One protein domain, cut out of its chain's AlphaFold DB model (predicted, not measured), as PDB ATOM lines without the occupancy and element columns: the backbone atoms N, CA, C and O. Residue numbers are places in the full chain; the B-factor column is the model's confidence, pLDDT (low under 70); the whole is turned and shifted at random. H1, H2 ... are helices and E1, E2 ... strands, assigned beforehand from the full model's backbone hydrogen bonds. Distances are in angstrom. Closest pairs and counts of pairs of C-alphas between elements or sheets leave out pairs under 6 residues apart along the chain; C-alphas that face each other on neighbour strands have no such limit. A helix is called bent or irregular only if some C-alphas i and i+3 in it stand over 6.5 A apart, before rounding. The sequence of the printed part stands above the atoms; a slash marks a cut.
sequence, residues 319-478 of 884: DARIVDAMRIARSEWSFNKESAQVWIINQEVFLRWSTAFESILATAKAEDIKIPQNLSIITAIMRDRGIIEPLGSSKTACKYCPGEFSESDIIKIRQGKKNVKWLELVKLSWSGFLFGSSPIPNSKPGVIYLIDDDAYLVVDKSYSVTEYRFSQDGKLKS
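AT A GLANCE: This is residues 319 to 478 of the 884 residues of the protein "TraI_2 domain-containing protein" of Idiomarina sp (UniProt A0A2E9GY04). A long, strongly twisted sheet of eight strands runs along most of the domain and folds at E4, with E1 and E2 partly facing the rest. A crossed group of helices, H1, H2 and H3 with short H5, gathers at the E1-E2-E4 end, and H4 packs beside E6 and E7 towards the other end. The 160 printed residues hold five named helices and eight named strands, in the order H1 E1 E2 H2 H3 E3 H4 E4 H5 E5 E6 E7 E8; the class is mixed. The sheet's order is E1 E2 E4 E3 E5 E6 E7 E8, antiparallel throughout. The whole is compact, with a radius of gyration of the C-alphas of 16.5 A, yet elongated, spanning 53 by 29 by 23 A.

IN THESE COORDINATES: The strands are E1, residues 342 to 345; E2, 348 to 352; E4, 423 to 428, 15.7 A; E3, 397 to 402, 15.9 A; E5, 446 to 450; E6, 455 to 459; E7, 465 to 470, 16.5 A; and E8, 476 to 478, ending at C-alpha 478 (-35.239, -13.648, 39.663). The helices are H1, 319 to 332, 21.0 A, beginning at C-alpha 319 (-33.063, 25.877, 46.930); H2, 353 to 366, 20.3 A; H3, 375 to 384, 14.1 A; H4, 407 to 414; and H5, 431 to 435.

HOW THE PARTS SIT: In the folded sheet, one sheet bent back into two leaves, E4 is the hinge: N 351 of E2 and O 426 of E4 are 2.8 A apart, and N 398 of E3 and O 425 of E4 2.8 A, both within hydrogen-bond range. E5 to E8 form a meander, each strand the antiparallel neighbour of the one before; N 448 and O 457 are 2.9 A apart. E2, H2 H3, E3 and E4, H5, E5 are split strand-helix-strand units, each with another strand between its two, and right-handed crossovers. H2 stands up from the sheet at 44 degrees. H1 touches H2, about perpendicular at 82 degrees, closest at the C-alphas of Met 326 and Ile 360, 5.1 A. H1 touches H5, closest at the C-alphas of Arg 327 and Leu 434, 5.5 A. With 3 pairs of C-alphas within 8 A each, H3 only just touches H1 and H2. H4 is on the sheet at a height of 8.6 A. Every O i to N i+4 pair is within hydrogen-bond range in H3 and H5; H1 and H2 have 8 of 10, H4 3 of 4.

THE WHOLE: The farthest C-alphas, those of Asp 368 and Asp 473, are 54.1 A apart. The printed part has no cut; the long link is H3 to E3. The mean pLDDT of the printed part is 80.9, with residues 392 to 396, 432, 436 to 439, 463 and 470 to 478 under 70.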
ATOM      1  N   ASP A 319     -32.267  27.048  47.307       74.81
ATOM      2  CA  ASP A 319     -33.063  25.877  46.930       74.81
ATOM      3  C   ASP A 319     -34.462  26.252  46.421       74.81
ATOM      4  O   ASP A 319     -34.842  25.849  45.319       74.81
ATOM      5  N   ALA A 320     -35.200  27.095  47.148       73.50
ATOM      6  CA  ALA A 320     -36.491  27.620  46.695       73.50
ATOM      7  C   ALA A 320     -36.368  28.361  45.348       73.50
ATOM      8  O   ALA A 320     -37.244  28.256  44.490       73.50
ATOM      9  N   ARG A 321     -35.244  29.052  45.123       80.12
ATOM     10  CA  ARG A 321     -34.950  29.779  43.876       80.12
ATOM     11  C   ARG A 321     -34.553  28.865  42.715       80.12
ATOM     12  O   ARG A 321     -34.939  29.144  41.584       80.12
ATOM     13  N   ILE A 322     -33.860  27.753  42.981       84.81
ATOM     14  CA  ILE A 322     -33.639  26.682  41.995       84.81
ATOM     15  C   ILE A 322     -34.986  26.074  41.569       84.81
ATOM     16  O   ILE A 322     -35.217  25.859  40.380       84.81
ATOM     17  N   VAL A 323     -35.906  25.853  42.516       84.31
ATOM     18  CA  VAL A 323     -37.259  25.343  42.231       84.31
ATOM     19  C   VAL A 323     -38.089  26.340  41.412       84.31
ATOM     20  O   VAL A 323     -38.755  25.925  40.463       84.31
ATOM     21  N   ASP A 324     -38.032  27.638  41.717       79.88
ATOM     22  CA  ASP A 324     -38.714  28.667  40.920       79.88
ATOM     23  C   ASP A 324     -38.153  28.740  39.488       79.88
ATOM     24  O   ASP A 324     -38.923  28.658  38.528       79.88
ATOM     25  N   ALA A 325     -36.825  28.781  39.319       86.44
ATOM     26  CA  ALA A 325     -36.185  28.757  37.999       86.44
ATOM     27  C   ALA A 325     -36.563  27.501  37.191       86.44
ATOM     28  O   ALA A 325     -36.881  27.592  36.006       86.44
ATOM     29  N   MET A 326     -36.611  26.332  37.840       90.19
ATOM     30  CA  MET A 326     -37.046  25.075  37.225       90.19
ATOM     31  C   MET A 326     -38.519  25.097  36.784       90.19
ATOM     32  O   MET A 326     -38.854  24.532  35.742       90.19
ATOM     33  N   ARG A 327     -39.409  25.760  37.531       85.56
ATOM     34  CA  ARG A 327     -40.823  25.918  37.147       85.56
ATOM     35  C   ARG A 327     -41.020  26.875  35.978       85.56
ATOM     36  O   ARG A 327     -41.931  26.645  35.186       85.56
ATOM     37  N   ILE A 328     -40.184  27.904  35.855       83.00
ATOM     38  CA  ILE A 328     -40.206  28.807  34.698       83.00
ATOM     39  C   ILE A 328     -39.660  28.063  33.470       83.00
ATOM     40  O   ILE A 328     -40.349  27.996  32.453       83.00
ATOM     41  N   ALA A 329     -38.509  27.387  33.595       87.94
ATOM     42  CA  ALA A 329     -37.897  26.588  32.527       87.94
ATOM     43  C   ALA A 329     -38.863  25.526  31.967       87.94
ATOM     44  O   ALA A 329     -38.995  25.364  30.753       87.94
ATOM     45  N   ARG A 330     -39.633  24.871  32.850       87.56
ATOM     46  CA  ARG A 330     -40.688  23.907  32.494       87.56
ATOM     47  C   ARG A 330     -41.677  24.418  31.440       87.56
ATOM     48  O   ARG A 330     -42.221  23.595  30.708       87.56
ATOM     49  N   SER A 331     -41.946  25.724  31.367       81.38
ATOM     50  CA  SER A 331     -42.912  26.279  30.405       81.38
ATOM     51  C   SER A 331     -42.518  26.032  28.940       81.38
ATOM     52  O   SER A 331     -43.400  25.858  28.100       81.38
ATOM     53  N   GLU A 332     -41.218  25.904  28.657       84.31
ATOM     54  CA  GLU A 332     -40.667  25.570  27.336       84.31
ATOM     55  C   GLU A 332     -40.349  24.070  27.172       84.31
ATOM     56  O   GLU A 332     -39.981  23.606  26.088       84.31
ATOM     57  N   TRP A 333     -40.463  23.280  28.244       90.00
ATOM     58  CA  TRP A 333     -40.061  21.877  28.246       90.00
ATOM     59  C   TRP A 333     -41.084  20.960  27.583       90.00
ATOM     60  O   TRP A 333     -42.300  21.152  27.643       90.00
ATOM     61  N   SER A 334     -40.573  19.878  26.997       87.31
ATOM     62  CA  SER A 334     -41.395  18.774  26.519       87.31
ATOM     63  C   SER A 334     -41.262  17.549  27.422       87.31
ATOM     64  O   SER A 334     -40.226  17.324  28.048       87.31
ATOM     65  N   PHE A 335     -42.334  16.757  27.479       89.38
ATOM     66  CA  PHE A 335     -42.468  15.582  28.339       89.38
ATOM     67  C   PHE A 335     -42.538  14.314  27.479       89.38
ATOM     68  O   PHE A 335     -43.240  14.308  26.464       89.38
ATOM     69  N   ASN A 336     -41.879  13.229  27.900       87.69
ATOM     70  CA  ASN A 336     -42.046  11.879  27.335       87.69
ATOM     71  C   ASN A 336     -41.819  11.768  25.803       87.69
ATOM     72  O   ASN A 336     -42.574  11.093  25.096       87.69
ATOM     73  N   LYS A 337     -40.768  12.432  25.297       86.12
ATOM     74  CA  LYS A 337     -40.273  12.417  23.900       86.12
ATOM     75  C   LYS A 337     -38.752  12.215  23.894       86.12
ATOM     76  O   LYS A 337     -38.097  12.566  24.863       86.12
ATOM     77  N   GLU A 338     -38.146  11.746  22.802       75.69
ATOM     78  CA  GLU A 338     -36.683  11.504  22.748       75.69
ATOM     79  C   GLU A 338     -35.794  12.733  23.048       75.69
ATOM     80  O   GLU A 338     -34.672  12.592  23.542       75.69
ATOM     81  N   SER A 339     -36.286  13.940  22.764       80.56
ATOM     82  CA  SER A 339     -35.635  15.219  23.087       80.56
ATOM     83  C   SER A 339     -36.166  15.877  24.369       80.56
ATOM     84  O   SER A 339     -35.795  17.009  24.663       80.56
ATOM     85  N   ALA A 340     -37.024  15.196  25.134       86.75
ATOM     86  CA  ALA A 340     -37.616  15.734  26.353       86.75
ATOM     87  C   ALA A 340     -36.575  15.966  27.452       86.75
ATOM     88  O   ALA A 340     -35.714  15.116  27.710       86.75
ATOM     89  N   GLN A 341     -36.734  17.096  28.139       90.44
ATOM     90  CA  GLN A 341     -36.066  17.423  29.394       90.44
ATOM     91  C   GLN A 341     -36.641  16.610  30.566       90.44
ATOM     92  O   GLN A 341     -35.963  16.429  31.573       90.44
ATOM     93  N   VAL A 342     -37.878  16.112  30.435       91.94
ATOM     94  CA  VAL A 342     -38.629  15.450  31.511       91.94
ATOM     95  C   VAL A 342     -39.203  14.117  31.048       91.94
ATOM     96  O   VAL A 342     -39.869  14.031  30.008       91.94
ATOM     97  N   TRP A 343     -39.023  13.098  31.878       92.00
ATOM     98  CA  TRP A 343     -39.650  11.792  31.738       92.00
ATOM     99  C   TRP A 343     -40.517  11.485  32.955       92.00
ATOM    100  O   TRP A 343     -40.163  11.823  34.080       92.00
ATOM    101  N   ILE A 344     -41.671  10.868  32.718       89.62
ATOM    102  CA  ILE A 344     -42.559  10.372  33.766       89.62
ATOM    103  C   ILE A 344     -42.575   8.853  33.644       89.62
ATOM    104  O   ILE A 344     -42.955   8.316  32.599       89.62
ATOM    105  N   ILE A 345     -42.132   8.171  34.694       86.75
ATOM    106  CA  ILE A 345     -41.933   6.720  34.741       86.75
ATOM    107  C   ILE A 345     -42.498   6.258  36.083       86.75
ATOM    108  O   ILE A 345     -42.178   6.850  37.105       86.75
ATOM    109  N   ASN A 346     -43.380   5.256  36.081       81.81
ATOM    110  CA  ASN A 346     -44.082   4.786  37.285       81.81
ATOM    111  C   ASN A 346     -44.722   5.908  38.151       81.81
ATOM    112  O   ASN A 346     -44.631   5.896  39.370       81.81
ATOM    113  N   GLN A 347     -45.345   6.913  37.519       74.38
ATOM    114  CA  GLN A 347     -45.915   8.125  38.154       74.38
ATOM    115  C   GLN A 347     -44.889   9.093  38.785       74.38
ATOM    116  O   GLN A 347     -45.244  10.211  39.168       74.38
ATOM    117  N   GLU A 348     -43.611   8.722  38.820       82.38
ATOM    118  CA  GLU A 348     -42.507   9.527  39.335       82.38
ATOM    119  C   GLU A 348     -41.881  10.392  38.233       82.38
ATOM    120  O   GLU A 348     -41.984  10.098  37.036       82.38
ATOM    121  N   VAL A 349     -41.246  11.499  38.629       88.50
ATOM    122  CA  VAL A 349     -40.758  12.527  37.700       88.50
ATOM    123  C   VAL A 349     -39.239  12.525  37.647       88.50
ATOM    124  O   VAL A 349     -38.564  12.742  38.650       88.50
ATOM    125  N   PHE A 350     -38.713  12.359  36.440       91.62
ATOM    126  CA  PHE A 350     -37.293  12.289  36.148       91.62
ATOM    127  C   PHE A 350     -36.861  13.464  35.262       91.62
ATOM    128  O   PHE A 350     -37.437  13.709  34.199       91.62
ATOM    129  N   LEU A 351     -35.819  14.173  35.684       92.38
ATOM    130  CA  LEU A 351     -35.139  15.217  34.921       92.38
ATOM    131  C   LEU A 351     -33.995  14.608  34.112       92.38
ATOM    132  O   LEU A 351     -33.204  13.829  34.638       92.38
ATOM    133  N   ARG A 352     -33.856  14.993  32.845       91.94
ATOM    134  CA  ARG A 352     -32.729  14.577  32.007       91.94
ATOM    135  C   ARG A 352     -31.476  15.388  32.335       91.94
ATOM    136  O   ARG A 352     -31.482  16.605  32.160       91.94
ATOM    137  N   TRP A 353     -30.413  14.696  32.747       85.50
ATOM    138  CA  TRP A 353     -29.222  15.248  33.405       85.50
ATOM    139  C   TRP A 353     -28.669  16.534  32.769       85.50
ATOM    140  O   TRP A 353     -28.710  17.581  33.405       85.50
ATOM    141  N   SER A 354     -28.228  16.496  31.509       80.69
ATOM    142  CA  SER A 354     -27.731  17.693  30.814       80.69
ATOM    143  C   SER A 354     -28.852  18.691  30.511       80.69
ATOM    144  O   SER A 354     -28.946  19.756  31.118       80.69
ATOM    145  N   THR A 355     -29.767  18.320  29.613       88.75
ATOM    146  CA  THR A 355     -30.725  19.257  28.999       88.75
ATOM    147  C   THR A 355     -31.705  19.918  29.971       88.75
ATOM    148  O   THR A 355     -32.213  20.996  29.669       88.75
ATOM    149  N   ALA A 356     -32.032  19.282  31.102       89.69
ATOM    150  CA  ALA A 356     -32.902  19.894  32.103       89.69
ATOM    151  C   ALA A 356     -32.123  20.906  32.951       89.69
ATOM    152  O   ALA A 356     -32.538  22.056  33.056       89.69
ATOM    153  N   PHE A 357     -30.974  20.519  33.511       90.62
ATOM    154  CA  PHE A 357     -30.209  21.391  34.405       90.62
ATOM    155  C   PHE A 357     -29.550  22.564  33.657       90.62
ATOM    156  O   PHE A 357     -29.551  23.683  34.169       90.62
ATOM    157  N   GLU A 358     -29.083  22.359  32.421       90.62
ATOM    158  CA  GLU A 358     -28.647  23.441  31.520       90.62
ATOM    159  C   GLU A 358     -29.770  24.461  31.278       90.62
ATOM    160  O   GLU A 358     -29.526  25.668  31.275       90.62
ATOM    161  N   SER A 359     -31.016  23.998  31.138       91.88
ATOM    162  CA  SER A 359     -32.173  24.880  30.973       91.88
ATOM    163  C   SER A 359     -32.560  25.597  32.272       91.88
ATOM    164  O   SER A 359     -32.889  26.776  32.202       91.88
ATOM    165  N   ILE A 360     -32.459  24.953  33.445       91.88
ATOM    166  CA  ILE A 360     -32.638  25.625  34.750       91.88
ATOM    167  C   ILE A 360     -31.630  26.776  34.887       91.88
ATOM    168  O   ILE A 360     -32.011  27.888  35.250       91.88
ATOM    169  N   LEU A 361     -30.358  26.529  34.552       91.69
ATOM    170  CA  LEU A 361     -29.289  27.532  34.560       91.69
ATOM    171  C   LEU A 361     -29.560  28.681  33.577       91.69
ATOM    172  O   LEU A 361     -29.465  29.850  33.956       91.69
ATOM    173  N   ALA A 362     -29.932  28.363  32.334       91.44
ATOM    174  CA  ALA A 362     -30.231  29.359  31.306       91.44
ATOM    175  C   ALA A 362     -31.417  30.258  31.694       91.44
ATOM    176  O   ALA A 362     -31.306  31.482  31.615       91.44
ATOM    177  N   THR A 363     -32.518  29.675  32.179       90.25
ATOM    178  CA  THR A 363     -33.685  30.427  32.660       90.25
ATOM    179  C   THR A 363     -33.346  31.265  33.891       90.25
ATOM    180  O   THR A 363     -33.688  32.442  33.935       90.25
ATOM    181  N   ALA A 364     -32.608  30.720  34.862       89.19
ATOM    182  CA  ALA A 364     -32.196  31.482  36.040       89.19
ATOM    183  C   ALA A 364     -31.345  32.713  35.680       89.19
ATOM    184  O   ALA A 364     -31.481  33.765  36.303       89.19
ATOM    185  N   LYS A 365     -30.502  32.603  34.646       90.31
ATOM    186  CA  LYS A 365     -29.709  33.713  34.108       90.31
ATOM    187  C   LYS A 365     -30.544  34.730  33.316       90.31
ATOM    188  O   LYS A 365     -30.193  35.907  33.318       90.31
ATOM    189  N   ALA A 366     -31.613  34.301  32.644       88.81
ATOM    190  CA  ALA A 366     -32.525  35.191  31.921       88.81
ATOM    191  C   ALA A 366     -33.409  36.025  32.869       88.81
ATOM    192  O   ALA A 366     -33.625  37.208  32.626       88.81
ATOM    193  N   GLU A 367     -33.857  35.425  33.974       83.44
ATOM    194  CA  GLU A 367     -34.825  35.992  34.929       83.44
ATOM    195  C   GLU A 367     -34.171  36.675  36.168       83.44
ATOM    196  O   GLU A 367     -34.833  36.899  37.178       83.44
ATOM    197  N   ASP A 368     -32.855  36.957  36.143       83.25
ATOM    198  CA  ASP A 368     -32.020  37.435  37.284       83.25
ATOM    199  C   ASP A 368     -32.172  36.615  38.595       83.25
ATOM    200  O   ASP A 368     -31.962  37.083  39.724       83.25
ATOM    201  N   ILE A 369     -32.503  35.327  38.477       83.19
ATOM    202  CA  ILE A 369     -32.629  34.419  39.618       83.19
ATOM    203  C   ILE A 369     -31.226  33.951  40.020       83.19
ATOM    204  O   ILE A 369     -30.754  32.892  39.616       83.19
ATOM    205  N   LYS A 370     -30.555  34.759  40.848       83.06
ATOM    206  CA  LYS A 370     -29.204  34.513  41.400       83.06
ATOM    207  C   LYS A 370     -29.098  33.165  42.146       83.06
ATOM    208  O   LYS A 370     -29.240  33.113  43.367       83.06
ATOM    209  N   ILE A 371     -28.818  32.097  41.404       86.06
ATOM    210  CA  ILE A 371     -28.426  30.760  41.878       86.06
ATOM    211  C   ILE A 371     -26.990  30.454  41.409       86.06
ATOM    212  O   ILE A 371     -26.555  31.024  40.399       86.06
ATOM    213  N   PRO A 372     -26.242  29.564  42.090       86.12
ATOM    214  CA  PRO A 372     -24.909  29.152  41.653       86.12
ATOM    215  C   PRO A 372     -24.925  28.654  40.207       86.12
ATOM    216  O   PRO A 372     -25.714  27.786  39.859       86.12
ATOM    217  N   GLN A 373     -24.050  29.191  39.356       85.25
ATOM    218  CA  GLN A 373     -24.057  28.884  37.916       85.25
ATOM    219  C   GLN A 373     -23.297  27.591  37.549       85.25
ATOM    220  O   GLN A 373     -23.143  27.270  36.374       85.25
ATOM    221  N   ASN A 374     -22.804  26.852  38.546       85.56
ATOM    222  CA  ASN A 374     -22.103  25.583  38.367       85.56
ATOM    223  C   ASN A 374     -23.086  24.416  38.565       85.56
ATOM    224  O   ASN A 374     -23.689  24.290  39.633       85.56
ATOM    225  N   LEU A 375     -23.199  23.554  37.548       85.56
ATOM    226  CA  LEU A 375     -24.057  22.366  37.543       85.56
ATOM    227  C   LEU A 375     -23.858  21.492  38.789       85.56
ATOM    228  O   LEU A 375     -24.832  21.179  39.467       85.56
ATOM    229  N   SER A 376     -22.614  21.159  39.138       83.31
ATOM    230  CA  SER A 376     -22.294  20.299  40.283       83.31
ATOM    231  C   SER A 376     -22.729  20.911  41.616       83.31
ATOM    232  O   SER A 376     -23.173  20.182  42.500       83.31
ATOM    233  N   ILE A 377     -22.664  22.243  41.749       83.00
ATOM    234  CA  ILE A 377     -23.123  22.956  42.952       83.00
ATOM    235  C   ILE A 377     -24.657  22.963  43.020       83.00
ATOM    236  O   ILE A 377     -25.212  22.734  44.091       83.00
ATOM    237  N   ILE A 378     -25.357  23.149  41.892       88.25
ATOM    238  CA  ILE A 378     -26.819  22.982  41.849       88.25
ATOM    239  C   ILE A 378     -27.209  21.547  42.211       88.25
ATOM    240  O   ILE A 378     -28.090  21.367  43.046       88.25
ATOM    241  N   THR A 379     -26.559  20.522  41.648       84.50
ATOM    242  CA  THR A 379     -26.868  19.122  41.979       84.50
ATOM    243  C   THR A 379     -26.612  18.815  43.453       84.50
ATOM    244  O   THR A 379     -27.437  18.138  44.060       84.50
ATOM    245  N   ALA A 380     -25.522  19.320  44.043       82.00
ATOM    246  CA  ALA A 380     -25.270  19.190  45.477       82.00
ATOM    247  C   ALA A 380     -26.411  19.823  46.288       82.00
ATOM    248  O   ALA A 380     -27.124  19.108  46.979       82.00
ATOM    249  N   ILE A 381     -26.710  21.112  46.080       80.94
ATOM    250  CA  ILE A 381     -27.803  21.807  46.784       80.94
ATOM    251  C   ILE A 381     -29.151  21.089  46.601       80.94
ATOM    252  O   ILE A 381     -29.901  20.944  47.562       80.94
ATOM    253  N   MET A 382     -29.470  20.615  45.392       85.81
ATOM    254  CA  MET A 382     -30.712  19.883  45.129       85.81
ATOM    255  C   MET A 382     -30.748  18.512  45.823       85.81
ATOM    256  O   MET A 382     -31.829  18.089  46.224       85.81
ATOM    257  N   ARG A 383     -29.614  17.819  45.983       82.25
ATOM    258  CA  ARG A 383     -29.525  16.548  46.720       82.25
ATOM    259  C   ARG A 383     -29.616  16.783  48.226       82.25
ATOM    260  O   ARG A 383     -30.467  16.201  48.888       82.25
ATOM    261  N   ASP A 384     -28.794  17.687  48.745       75.69
ATOM    262  CA  ASP A 384     -28.649  17.973  50.176       75.69
ATOM    263  C   ASP A 384     -29.935  18.584  50.768       75.69
ATOM    264  O   ASP A 384     -30.214  18.453  51.959       75.69
ATOM    265  N   ARG A 385     -30.756  19.230  49.926       76.00
ATOM    266  CA  ARG A 385     -32.099  19.738  50.265       76.00
ATOM    267  C   ARG A 385     -33.244  18.809  49.847       76.00
ATOM    268  O   ARG A 385     -34.403  19.200  49.951       76.00
ATOM    269  N   GLY A 386     -32.950  17.588  49.395       76.69
ATOM    270  CA  GLY A 386     -33.952  16.562  49.090       76.69
ATOM    271  C   GLY A 386     -34.896  16.902  47.933       76.69
ATOM    272  O   GLY A 386     -36.016  16.396  47.894       76.69
ATOM    273  N   ILE A 387     -34.470  17.751  46.993       82.06
ATOM    274  CA  ILE A 387     -35.204  18.088  45.760       82.06
ATOM    275  C   ILE A 387     -35.051  16.963  44.726       82.06
ATOM    276  O   ILE A 387     -36.003  16.650  44.008       82.06
ATOM    277  N   ILE A 388     -33.866  16.345  44.679       86.88
ATOM    278  CA  ILE A 388     -33.563  15.126  43.918       86.88
ATOM    279  C   ILE A 388     -33.140  14.000  44.862       86.88
ATOM    280  O   ILE A 388     -32.477  14.250  45.867       86.88
ATOM    281  N   GLU A 389     -33.475  12.764  44.499       80.75
ATOM    282  CA  GLU A 389     -33.113  11.559  45.253       80.75
ATOM    283  C   GLU A 389     -32.301  10.575  44.387       80.75
ATOM    284  O   GLU A 389     -32.483  10.529  43.164       80.75
ATOM    285  N   PRO A 390     -31.372   9.806  44.984       77.44
ATOM    286  CA  PRO A 390     -30.664   8.744  44.281       77.44
ATOM    287  C   PRO A 390     -31.555   7.512  44.082       77.44
ATOM    288  O   PRO A 390     -32.387   7.193  44.925       77.44
ATOM    289  N   LEU A 391     -31.348   6.805  42.967       70.00
ATOM    290  CA  LEU A 391     -32.049   5.549  42.654       70.00
ATOM    291  C   LEU A 391     -31.245   4.285  42.991       70.00
ATOM    292  O   LEU A 391     -31.771   3.187  42.848       70.00
ATOM    293  N   GLY A 392     -29.979   4.444  43.369       63.53
ATOM    294  CA  GLY A 392     -29.040   3.365  43.658       63.53
ATOM    295  C   GLY A 392     -28.033   3.794  44.722       63.53
ATOM    296  O   GLY A 392     -28.042   4.947  45.166       63.53
ATOM    297  N   SER A 393     -27.172   2.868  45.131       58.66
ATOM    298  CA  SER A 393     -26.363   2.983  46.354       58.66
ATOM    299  C   SER A 393     -25.334   4.130  46.397       58.66
ATOM    300  O   SER A 393     -24.983   4.554  47.497       58.66
ATOM    301  N   SER A 394     -24.886   4.699  45.264       56.91
ATOM    302  CA  SER A 394     -24.018   5.901  45.267       56.91
ATOM    303  C   SER A 394     -24.440   7.025  44.307       56.91
ATOM    304  O   SER A 394     -24.317   8.210  44.635       56.91
ATOM    305  N   LYS A 395     -24.936   6.704  43.105       66.75
ATOM    306  CA  LYS A 395     -25.156   7.688  42.032       66.75
ATOM    307  C   LYS A 395     -26.584   8.218  41.996       66.75
ATOM    308  O   LYS A 395     -27.572   7.493  41.956       66.75
ATOM    309  N   THR A 396     -26.684   9.545  41.900       69.75
ATOM    310  CA  THR A 396     -27.968  10.262  41.800       69.75
ATOM    311  C   THR A 396     -28.591  10.207  40.398       69.75
ATOM    312  O   THR A 396     -29.751  10.573  40.232       69.75
ATOM    313  N   ALA A 397     -27.839   9.752  39.388       79.88
ATOM    314  CA  ALA A 397     -28.302   9.610  38.012       79.88
ATOM    315  C   ALA A 397     -28.365   8.132  37.592       79.88
ATOM    316  O   ALA A 397     -27.384   7.399  37.726       79.88
ATOM    317  N   CYS A 398     -29.502   7.716  37.038       85.44
ATOM    318  CA  CYS A 398     -29.728   6.397  36.450       85.44
ATOM    319  C   CYS A 398     -29.745   6.469  34.912       85.44
ATOM    320  O   CYS A 398     -29.859   7.547  34.316       85.44
ATOM    321  N   LYS A 399     -29.645   5.314  34.245       88.94
ATOM    322  CA  LYS A 399     -29.776   5.212  32.782       88.94
ATOM    323  C   LYS A 399     -31.136   4.634  32.422       88.94
ATOM    324  O   LYS A 399     -31.504   3.589  32.932       88.94
ATOM    325  N   TYR A 400     -31.872   5.270  31.521       91.12
ATOM    326  CA  TYR A 400     -33.208   4.837  31.105       91.12
ATOM    327  C   TYR A 400     -33.299   4.631  29.593       91.12
ATOM    328  O   TYR A 400     -32.751   5.418  28.823       91.12
ATOM    329  N   CYS A 401     -34.026   3.604  29.155       90.69
ATOM    330  CA  CYS A 401     -34.442   3.444  27.766       90.69
ATOM    331  C   CYS A 401     -35.973   3.284  27.699       90.69
ATOM    332  O   CYS A 401     -36.501   2.325  28.268       90.69
ATOM    333  N   PRO A 402     -36.705   4.166  26.989       89.00
ATOM    334  CA  PRO A 402     -38.144   4.013  26.795       89.00
ATOM    335  C   PRO A 402     -38.457   2.830  25.873       89.00
ATOM    336  O   PRO A 402     -37.714   2.560  24.926       89.00
ATOM    337  N   GLY A 403     -39.583   2.154  26.110       86.38
ATOM    338  CA  GLY A 403     -40.055   1.052  25.269       86.38
ATOM    339  C   GLY A 403     -40.669  -0.099  26.060       86.38
ATOM    340  O   GLY A 403     -40.996   0.036  27.232       86.38
ATOM    341  N   GLU A 404     -40.819  -1.245  25.406       84.75
ATOM    342  CA  GLU A 404     -41.265  -2.492  26.030       84.75
ATOM    343  C   GLU A 404     -40.118  -3.505  25.974       84.75
ATOM    344  O   GLU A 404     -39.496  -3.693  24.923       84.75
ATOM    345  N   PHE A 405     -39.822  -4.132  27.111       85.50
ATOM    346  CA  PHE A 405     -38.682  -5.027  27.286       85.50
ATOM    347  C   PHE A 405     -39.135  -6.295  28.004       85.50
ATOM    348  O   PHE A 405     -39.763  -6.218  29.054       85.50
ATOM    349  N   SER A 406     -38.812  -7.460  27.444       84.69
ATOM    350  CA  SER A 406     -38.918  -8.732  28.165       84.69
ATOM    351  C   SER A 406     -37.646  -9.005  28.972       84.69
ATOM    352  O   SER A 406     -36.581  -8.485  28.640       84.69
ATOM    353  N   GLU A 407     -37.709  -9.908  29.951       81.69
ATOM    354  CA  GLU A 407     -36.529 -10.523  30.588       81.69
ATOM    355  C   GLU A 407     -35.480 -10.953  29.539       81.69
ATOM    356  O   GLU A 407     -34.294 -10.623  29.624       81.69
ATOM    357  N   SER A 408     -35.944 -11.597  28.460       80.44
ATOM    358  CA  SER A 408     -35.089 -12.038  27.357       80.44
ATOM    359  C   SER A 408     -34.426 -10.886  26.595       80.44
ATOM    360  O   SER A 408     -33.464 -11.118  25.866       80.44
ATOM    361  N   ASP A 409     -34.942  -9.658  26.681       84.75
ATOM    362  CA  ASP A 409     -34.302  -8.459  26.140       84.75
ATOM    363  C   ASP A 409     -33.278  -7.888  27.113       84.75
ATOM    364  O   ASP A 409     -32.203  -7.508  26.658       84.75
ATOM    365  N   ILE A 410     -33.555  -7.887  28.421       85.19
ATOM    366  CA  ILE A 410     -32.601  -7.445  29.452       85.19
ATOM    367  C   ILE A 410     -31.327  -8.292  29.394       85.19
ATOM    368  O   ILE A 410     -30.226  -7.750  29.301       85.19
ATOM    369  N   ILE A 411     -31.468  -9.617  29.293       82.38
ATOM    370  CA  ILE A 411     -30.338 -10.543  29.117       82.38
ATOM    371  C   ILE A 411     -29.545 -10.223  27.831       82.38
ATOM    372  O   ILE A 411     -28.314 -10.248  27.841       82.38
ATOM    373  N   LYS A 412     -30.212  -9.869  26.721       83.94
ATOM    374  CA  LYS A 412     -29.537  -9.484  25.462       83.94
ATOM    375  C   LYS A 412     -28.870  -8.108  25.541       83.94
ATOM    376  O   LYS A 412     -27.842  -7.920  24.895       83.94
ATOM    377  N   ILE A 413     -29.434  -7.167  26.299       86.25
ATOM    378  CA  ILE A 413     -28.872  -5.829  26.545       86.25
ATOM    379  C   ILE A 413     -27.598  -5.959  27.386       86.25
ATOM    380  O   ILE A 413     -26.543  -5.507  26.946       86.25
ATOM    381  N   ARG A 414     -27.663  -6.676  28.517       82.44
ATOM    382  CA  ARG A 414     -26.510  -7.004  29.376       82.44
ATOM    383  C   ARG A 414     -25.382  -7.686  28.595       82.44
ATOM    384  O   ARG A 414     -24.222  -7.327  28.736       82.44
ATOM    385  N   GLN A 415     -25.720  -8.637  27.722       81.75
ATOM    386  CA  GLN A 415     -24.751  -9.345  26.872       81.75
ATOM    387  C   GLN A 415     -24.262  -8.537  25.649       81.75
ATOM    388  O   GLN A 415     -23.604  -9.109  24.781       81.75
ATOM    389  N   GLY A 416     -24.627  -7.256  25.502       79.56
ATOM    390  CA  GLY A 416     -24.256  -6.413  24.352       79.56
ATOM    391  C   GLY A 416     -24.882  -6.819  23.006       79.56
ATOM    392  O   GLY A 416     -24.621  -6.192  21.982       79.56
ATOM    393  N   LYS A 417     -25.738  -7.848  22.987       79.00
ATOM    394  CA  LYS A 417     -26.387  -8.416  21.789       79.00
ATOM    395  C   LYS A 417     -27.588  -7.597  21.303       79.00
ATOM    396  O   LYS A 417     -28.027  -7.779  20.171       79.00
ATOM    397  N   LYS A 418     -28.127  -6.707  22.142       81.69
ATOM    398  CA  LYS A 418     -29.179  -5.739  21.798       81.69
ATOM    399  C   LYS A 418     -28.736  -4.345  22.245       81.69
ATOM    400  O   LYS A 418     -28.823  -4.019  23.422       81.69
ATOM    401  N   ASN A 419     -28.259  -3.533  21.303       81.50
ATOM    402  CA  ASN A 419     -27.881  -2.147  21.577       81.50
ATOM    403  C   ASN A 419     -29.139  -1.284  21.814       81.50
ATOM    404  O   ASN A 419     -30.151  -1.465  21.132       81.50
ATOM    405  N   VAL A 420     -29.082  -0.368  22.783       87.12
ATOM    406  CA  VAL A 420     -30.199   0.485  23.223       87.12
ATOM    407  C   VAL A 420     -29.718   1.904  23.533       87.12
ATOM    408  O   VAL A 420     -28.591   2.120  23.975       87.12
ATOM    409  N   LYS A 421     -30.582   2.892  23.284       87.19
ATOM    410  CA  LYS A 421     -30.271   4.319  23.428       87.19
ATOM    411  C   LYS A 421     -30.590   4.790  24.847       87.19
ATOM    412  O   LYS A 421     -31.718   5.188  25.130       87.19
ATOM    413  N   TRP A 422     -29.590   4.744  25.721       89.44
ATOM    414  CA  TRP A 422     -29.708   5.227  27.096       89.44
ATOM    415  C   TRP A 422     -29.869   6.754  27.174       89.44
ATOM    416  O   TRP A 422     -29.216   7.509  26.453       89.44
ATOM    417  N   LEU A 423     -30.725   7.192  28.092       89.81
ATOM    418  CA  LEU A 423     -30.910   8.570  28.536       89.81
ATOM    419  C   LEU A 423     -30.488   8.658  30.005       89.81
ATOM    420  O   LEU A 423     -30.891   7.815  30.802       89.81
ATOM    421  N   GLU A 424     -29.702   9.665  30.368       89.75
ATOM    422  CA  GLU A 424     -29.280   9.879  31.756       89.75
ATOM    423  C   GLU A 424     -30.313  10.740  32.484       89.75
ATOM    424  O   GLU A 424     -30.616  11.863  32.061       89.75
ATOM    425  N   LEU A 425     -30.893  10.181  33.546       90.94
ATOM    426  CA  LEU A 425     -32.025  10.731  34.281       90.94
ATOM    427  C   LEU A 425     -31.712  10.845  35.779       90.94
ATOM    428  O   LEU A 425     -31.054   9.981  36.345       90.94
ATOM    429  N   VAL A 426     -32.247  11.874  36.427       90.00
ATOM    430  CA  VAL A 426     -32.235  12.080  37.884       90.00
ATOM    431  C   VAL A 426     -33.678  12.172  38.368       90.00
ATOM    432  O   VAL A 426     -34.471  12.903  37.774       90.00
ATOM    433  N   LYS A 427     -34.039  11.459  39.437       89.50
ATOM    434  CA  LYS A 427     -35.389  11.520  40.013       89.50
ATOM    435  C   LYS A 427     -35.560  12.766  40.881       89.50
ATOM    436  O   LYS A 427     -34.701  13.077  41.702       89.50
ATOM    437  N   LEU A 428     -36.687  13.456  40.720       85.69
ATOM    438  CA  LEU A 428     -37.183  14.410  41.710       85.69
ATOM    439  C   LEU A 428     -37.888  13.640  42.825       85.69
ATOM    440  O   LEU A 428     -38.855  12.925  42.553       85.69
ATOM    441  N   SER A 429     -37.474  13.856  44.072       80.94
ATOM    442  CA  SER A 429     -38.084  13.241  45.263       80.94
ATOM    443  C   SER A 429     -39.548  13.650  45.448       80.94
ATOM    444  O   SER A 429     -40.339  12.941  46.066       80.94
ATOM    445  N   TRP A 430     -39.945  14.788  44.866       74.00
ATOM    446  CA  TRP A 430     -41.346  15.172  44.743       74.00
ATOM    447  C   TRP A 430     -41.658  15.811  43.388       74.00
ATOM    448  O   TRP A 430     -41.093  16.832  42.988       74.00
ATOM    449  N   SER A 431     -42.650  15.250  42.698       74.81
ATOM    450  CA  SER A 431     -43.159  15.748  41.416       74.81
ATOM    451  C   SER A 431     -43.618  17.212  41.468       74.81
ATOM    452  O   SER A 431     -43.466  17.938  40.483       74.81
ATOM    453  N   GLY A 432     -44.126  17.680  42.615       67.38
ATOM    454  CA  GLY A 432     -44.601  19.050  42.822       67.38
ATOM    455  C   GLY A 432     -43.508  20.127  42.867       67.38
ATOM    456  O   GLY A 432     -43.831  21.314  42.718       67.38
ATOM    457  N   PHE A 433     -42.222  19.763  42.967       76.81
ATOM    458  CA  PHE A 433     -41.134  20.710  42.694       76.81
ATOM    459  C   PHE A 433     -41.252  21.241  41.261       76.81
ATOM    460  O   PHE A 433     -41.291  22.452  41.061       76.81
ATOM    461  N   LEU A 434     -41.446  20.354  40.283       80.94
ATOM    462  CA  LEU A 434     -41.594  20.712  38.873       80.94
ATOM    463  C   LEU A 434     -43.049  21.036  38.484       80.94
ATOM    464  O   LEU A 434     -43.333  22.072  37.882       80.94
ATOM    465  N   PHE A 435     -43.995  20.156  38.818       72.44
ATOM    466  CA  PHE A 435     -45.370  20.251  38.321       72.44
ATOM    467  C   PHE A 435     -46.236  21.279  39.059       72.44
ATOM    468  O   PHE A 435     -47.220  21.761  38.493       72.44
ATOM    469  N   GLY A 436     -45.845  21.708  40.262       65.94
ATOM    470  CA  GLY A 436     -46.518  22.777  40.996       65.94
ATOM    471  C   GLY A 436     -47.891  22.351  41.524       65.94
ATOM    472  O   GLY A 436     -47.992  21.921  42.669       65.94
ATOM    473  N   SER A 437     -48.929  22.548  40.715       53.41
ATOM    474  CA  SER A 437     -50.308  22.043  40.883       53.41
ATOM    475  C   SER A 437     -50.900  21.518  39.567       53.41
ATOM    476  O   SER A 437     -52.084  21.201  39.487       53.41
ATOM    477  N   SER A 438     -50.092  21.447  38.505       61.41
ATOM    478  CA  SER A 438     -50.499  20.827  37.248       61.41
ATOM    479  C   SER A 438     -50.617  19.309  37.416       61.41
ATOM    480  O   SER A 438     -49.759  18.724  38.080       61.41
ATOM    481  N   PRO A 439     -51.573  18.646  36.741       59.78
ATOM    482  CA  PRO A 439     -51.553  17.194  36.627       59.78
ATOM    483  C   PRO A 439     -50.268  16.726  35.927       59.78
ATOM    484  O   PRO A 439     -49.773  17.369  34.994       59.78
ATOM    485  N   ILE A 440     -49.737  15.596  36.387       77.06
ATOM    486  CA  ILE A 440     -48.535  14.966  35.837       77.06
ATOM    487  C   ILE A 440     -48.923  14.217  34.540       77.06
ATOM    488  O   ILE A 440     -49.943  13.525  34.529       77.06
ATOM    489  N   PRO A 441     -48.164  14.330  33.432       78.31
ATOM    490  CA  PRO A 441     -48.429  13.578  32.206       78.31
ATOM    491  C   PRO A 441     -48.314  12.063  32.405       78.31
ATOM    492  O   PRO A 441     -47.429  11.605  33.121       78.31
ATOM    493  N   ASN A 442     -49.141  11.284  31.697       79.00
ATOM    494  CA  ASN A 442     -49.147   9.816  31.770       79.00
ATOM    495  C   ASN A 442     -47.737   9.205  31.653       79.00
ATOM    496  O   ASN A 442     -47.004   9.512  30.703       79.00
ATOM    497  N   SER A 443     -47.425   8.281  32.565       85.31
ATOM    498  CA  SER A 443     -46.185   7.501  32.619       85.31
ATOM    499  C   SER A 443     -45.846   6.785  31.304       85.31
ATOM    500  O   SER A 443     -46.722   6.476  30.488       85.31
ATOM    501  N   LYS A 444     -44.561   6.473  31.106       88.06
ATOM    502  CA  LYS A 444     -44.072   5.634  30.004       88.06
ATOM    503  C   LYS A 444     -43.453   4.326  30.504       88.06
ATOM    504  O   LYS A 444     -42.744   4.360  31.508       88.06
ATOM    505  N   PRO A 445     -43.684   3.204  29.793       87.56
ATOM    506  CA  PRO A 445     -42.940   1.976  30.014       87.56
ATOM    507  C   PRO A 445     -41.505   2.117  29.488       87.56
ATOM    508  O   PRO A 445     -41.231   2.889  28.556       87.56
ATOM    509  N   GLY A 446     -40.601   1.340  30.071       89.94
ATOM    510  CA  GLY A 446     -39.193   1.301  29.700       89.94
ATOM    511  C   GLY A 446     -38.369   0.498  30.696       89.94
ATOM    512  O   GLY A 446     -38.911  -0.145  31.592       89.94
ATOM    513  N   VAL A 447     -37.050   0.549  30.543       90.62
ATOM    514  CA  VAL A 447     -36.102  -0.031  31.501       90.62
ATOM    515  C   VAL A 447     -35.218   1.060  32.092       90.62
ATOM    516  O   VAL A 447     -34.634   1.852  31.351       90.62
ATOM    517  N   ILE A 448     -35.111   1.091  33.420       89.56
ATOM    518  CA  ILE A 448     -34.082   1.825  34.156       89.56
ATOM    519  C   ILE A 448     -32.966   0.833  34.508       89.56
ATOM    520  O   ILE A 448     -33.236  -0.262  34.985       89.56
ATOM    521  N   TYR A 449     -31.718   1.218  34.271       88.25
ATOM    522  CA  TYR A 449     -30.512   0.516  34.688       88.25
ATOM    523  C   TYR A 449     -29.841   1.294  35.825       88.25
ATOM    524  O   TYR A 449     -29.494   2.475  35.671       88.25
ATOM    525  N   LEU A 450     -29.682   0.616  36.960       84.50
ATOM    526  CA  LEU A 450     -28.943   1.068  38.130       84.50
ATOM    527  C   LEU A 450     -27.496   0.606  37.964       84.50
ATOM    528  O   LEU A 450     -27.214  -0.589  37.950       84.50
ATOM    529  N   ILE A 451     -26.591   1.565  37.761       77.25
ATOM    530  CA  ILE A 451     -25.196   1.286  37.383       77.25
ATOM    531  C   ILE A 451     -24.417   0.664  38.550       77.25
ATOM    532  O   ILE A 451     -23.539  -0.160  38.320       77.25
ATOM    533  N   ASP A 452     -24.733   1.076  39.777       75.56
ATOM    534  CA  ASP A 452     -23.985   0.698  40.981       75.56
ATOM    535  C   ASP A 452     -24.409  -0.684  41.489       75.56
ATOM    536  O   ASP A 452     -23.571  -1.499  41.856       75.56
ATOM    537  N   ASP A 453     -25.713  -0.958  41.437       72.31
ATOM    538  CA  ASP A 453     -26.341  -2.178  41.957       72.31
ATOM    539  C   ASP A 453     -26.499  -3.277  40.874       72.31
ATOM    540  O   ASP A 453     -27.098  -4.324  41.119       72.31
ATOM    541  N   ASP A 454     -26.000  -3.011  39.656       80.25
ATOM    542  CA  ASP A 454     -26.083  -3.842  38.438       80.25
ATOM    543  C   ASP A 454     -27.494  -4.410  38.148       80.25
ATOM    544  O   ASP A 454     -27.688  -5.532  37.660       80.25
ATOM    545  N   ALA A 455     -28.503  -3.598  38.468       83.31
ATOM    546  CA  ALA A 455     -29.910  -3.973  38.482       83.31
ATOM    547  C   ALA A 455     -30.695  -3.284  37.358       83.31
ATOM    548  O   ALA A 455     -30.449  -2.128  37.004       83.31
ATOM    549  N   TYR A 456     -31.684  -3.987  36.807       87.19
ATOM    550  CA  TYR A 456     -32.566  -3.467  35.762       87.19
ATOM    551  C   TYR A 456     -34.016  -3.460  36.250       87.19
ATOM    552  O   TYR A 456     -34.615  -4.519  36.429       87.19
ATOM    553  N   LEU A 457     -34.591  -2.269  36.419       86.44
ATOM    554  CA  LEU A 457     -36.004  -2.064  36.735       86.44
ATOM    555  C   LEU A 457     -36.788  -1.929  35.425       86.44
ATOM    556  O   LEU A 457     -36.653  -0.929  34.714       86.44
ATOM    557  N   VAL A 458     -37.604  -2.922  35.087       86.38
ATOM    558  CA  VAL A 458     -38.514  -2.870  33.934       86.38
ATOM    559  C   VAL A 458     -39.876  -2.378  34.397       86.38
ATOM    560  O   VAL A 458     -40.479  -2.976  35.282       86.38
ATOM    561  N   VAL A 459     -40.362  -1.300  33.782       85.38
ATOM    562  CA  VAL A 459     -41.687  -0.723  34.038       85.38
ATOM    563  C   VAL A 459     -42.593  -1.041  32.855       85.38
ATOM    564  O   VAL A 459     -42.309  -0.632  31.725       85.38
ATOM    565  N   ASP A 460     -43.670  -1.784  33.101       79.81
ATOM    566  CA  ASP A 460     -44.571  -2.268  32.054       79.81
ATOM    567  C   ASP A 460     -45.706  -1.269  31.712       79.81
ATOM    568  O   ASP A 460     -45.771  -0.145  32.216       79.81
ATOM    569  N   LYS A 461     -46.621  -1.666  30.816       77.12
ATOM    570  CA  LYS A 461     -47.818  -0.878  30.453       77.12
ATOM    571  C   LYS A 461     -48.851  -0.758  31.580       77.12
ATOM    572  O   LYS A 461     -49.675   0.151  31.526       77.12
ATOM    573  N   SER A 462     -48.814  -1.666  32.547       71.38
ATOM    574  CA  SER A 462     -49.643  -1.691  33.756       71.38
ATOM    575  C   SER A 462     -49.031  -0.875  34.904       71.38
ATOM    576  O   SER A 462     -49.653  -0.748  35.952       71.38
ATOM    577  N   TYR A 463     -47.825  -0.327  34.698       69.25
ATOM    578  CA  TYR A 463     -46.978   0.335  35.699       69.25
ATOM    579  C   TYR A 463     -46.523  -0.577  36.851       69.25
ATOM    580  O   TYR A 463     -46.080  -0.096  37.889       69.25
ATOM    581  N   SER A 464     -46.559  -1.895  36.652       72.69
ATOM    582  CA  SER A 464     -45.799  -2.813  37.497       72.69
ATOM    583  C   SER A 464     -44.301  -2.625  37.246       72.69
ATOM    584  O   SER A 464     -43.879  -2.329  36.122       72.69
ATOM    585  N   VAL A 465     -43.505  -2.775  38.306       80.69
ATOM    586  CA  VAL A 465     -42.042  -2.686  38.260       80.69
ATOM    587  C   VAL A 465     -41.473  -4.064  38.569       80.69
ATOM    588  O   VAL A 465     -41.722  -4.606  39.641       80.69
ATOM    589  N   THR A 466     -40.709  -4.631  37.638       81.62
ATOM    590  CA  THR A 466     -39.978  -5.888  37.834       81.62
ATOM    591  C   THR A 466     -38.491  -5.589  37.935       81.62
ATOM    592  O   THR A 466     -37.913  -5.009  37.015       81.62
ATOM    593  N   GLU A 467     -37.866  -5.981  39.044       83.94
ATOM    594  CA  GLU A 467     -36.426  -5.844  39.243       83.94
ATOM    595  C   GLU A 467     -35.681  -7.117  38.820       83.94
ATOM    596  O   GLU A 467     -35.974  -8.218  39.282       83.94
ATOM    597  N   TYR A 468     -34.670  -6.952  37.971       81.06
ATOM    598  CA  TYR A 468     -33.765  -8.015  37.550       81.06
ATOM    599  C   TYR A 468     -32.355  -7.742  38.084       81.06
ATOM    600  O   TYR A 468     -31.669  -6.847  37.580       81.06
ATOM    601  N   ARG A 469     -31.913  -8.536  39.070       79.44
ATOM    602  CA  ARG A 469     -30.526  -8.558  39.569       79.44
ATOM    603  C   ARG A 469     -29.767  -9.768  39.027       79.44
ATOM    604  O   ARG A 469     -30.342 -10.821  38.740       79.44
ATOM    605  N   PHE A 470     -28.453  -9.628  38.908       69.56
ATOM    606  CA  PHE A 470     -27.564 -10.662  38.381       69.56
ATOM    607  C   PHE A 470     -26.513 -11.049  39.427       69.56
ATOM    608  O   PHE A 470     -25.995 -10.197  40.140       69.56
ATOM    609  N   SER A 471     -26.201 -12.344  39.524       59.84
ATOM    610  CA  SER A 471     -25.054 -12.825  40.305       59.84
ATOM    611  C   SER A 471     -23.741 -12.477  39.595       59.84
ATOM    612  O   SER A 471     -23.735 -12.281  38.374       59.84
ATOM    613  N   GLN A 472     -22.619 -12.509  40.320       56.38
ATOM    614  CA  GLN A 472     -21.277 -12.393  39.727       56.38
ATOM    615  C   GLN A 472     -21.039 -13.460  38.633       56.38
ATOM    616  O   GLN A 472     -20.408 -13.178  37.619       56.38
ATOM    617  N   ASP A 473     -21.671 -14.637  38.748       48.19
ATOM    618  CA  ASP A 473     -21.678 -15.711  37.735       48.19
ATOM    619  C   ASP A 473     -22.418 -15.367  36.422       48.19
ATOM    620  O   ASP A 473     -22.573 -16.220  35.545       48.19
ATOM    621  N   GLY A 474     -23.015 -14.177  36.312       52.47
ATOM    622  CA  GLY A 474     -23.859 -13.772  35.184       52.47
ATOM    623  C   GLY A 474     -25.223 -14.476  35.106       52.47
ATOM    624  O   GLY A 474     -25.992 -14.206  34.181       52.47
ATOM    625  N   LYS A 475     -25.553 -15.350  36.066       46.78
ATOM    626  CA  LYS A 475     -26.895 -15.932  36.221       46.78
ATOM    627  C   LYS A 475     -27.869 -14.877  36.743       46.78
ATOM    628  O   LYS A 475     -27.552 -14.136  37.674       46.78
ATOM    629  N   LEU A 476     -29.065 -14.843  36.162       47.81
ATOM    630  CA  LEU A 476     -30.173 -14.042  36.666       47.81
ATOM    631  C   LEU A 476     -30.626 -14.601  38.023       47.81
ATOM    632  O   LEU A 476     -30.926 -15.791  38.118       47.81
ATOM    633  N   LYS A 477     -30.703 -13.752  39.052       49.53
ATOM    634  CA  LYS A 477     -31.510 -14.032  40.243       49.53
ATOM    635  C   LYS A 477     -32.848 -13.334  40.023       49.53
ATOM    636  O   LYS A 477     -32.959 -12.126  40.223       49.53
ATOM    637  N   SER A 478     -33.851 -14.090  39.581       38.81
ATOM    638  CA  SER A 478     -35.239 -13.648  39.663       38.81
ATOM    639  C   SER A 478     -35.595 -13.530  41.141       38.81
ATOM    640  O   SER A 478     -35.849 -14.529  41.811       38.81
TER     641      SER A 478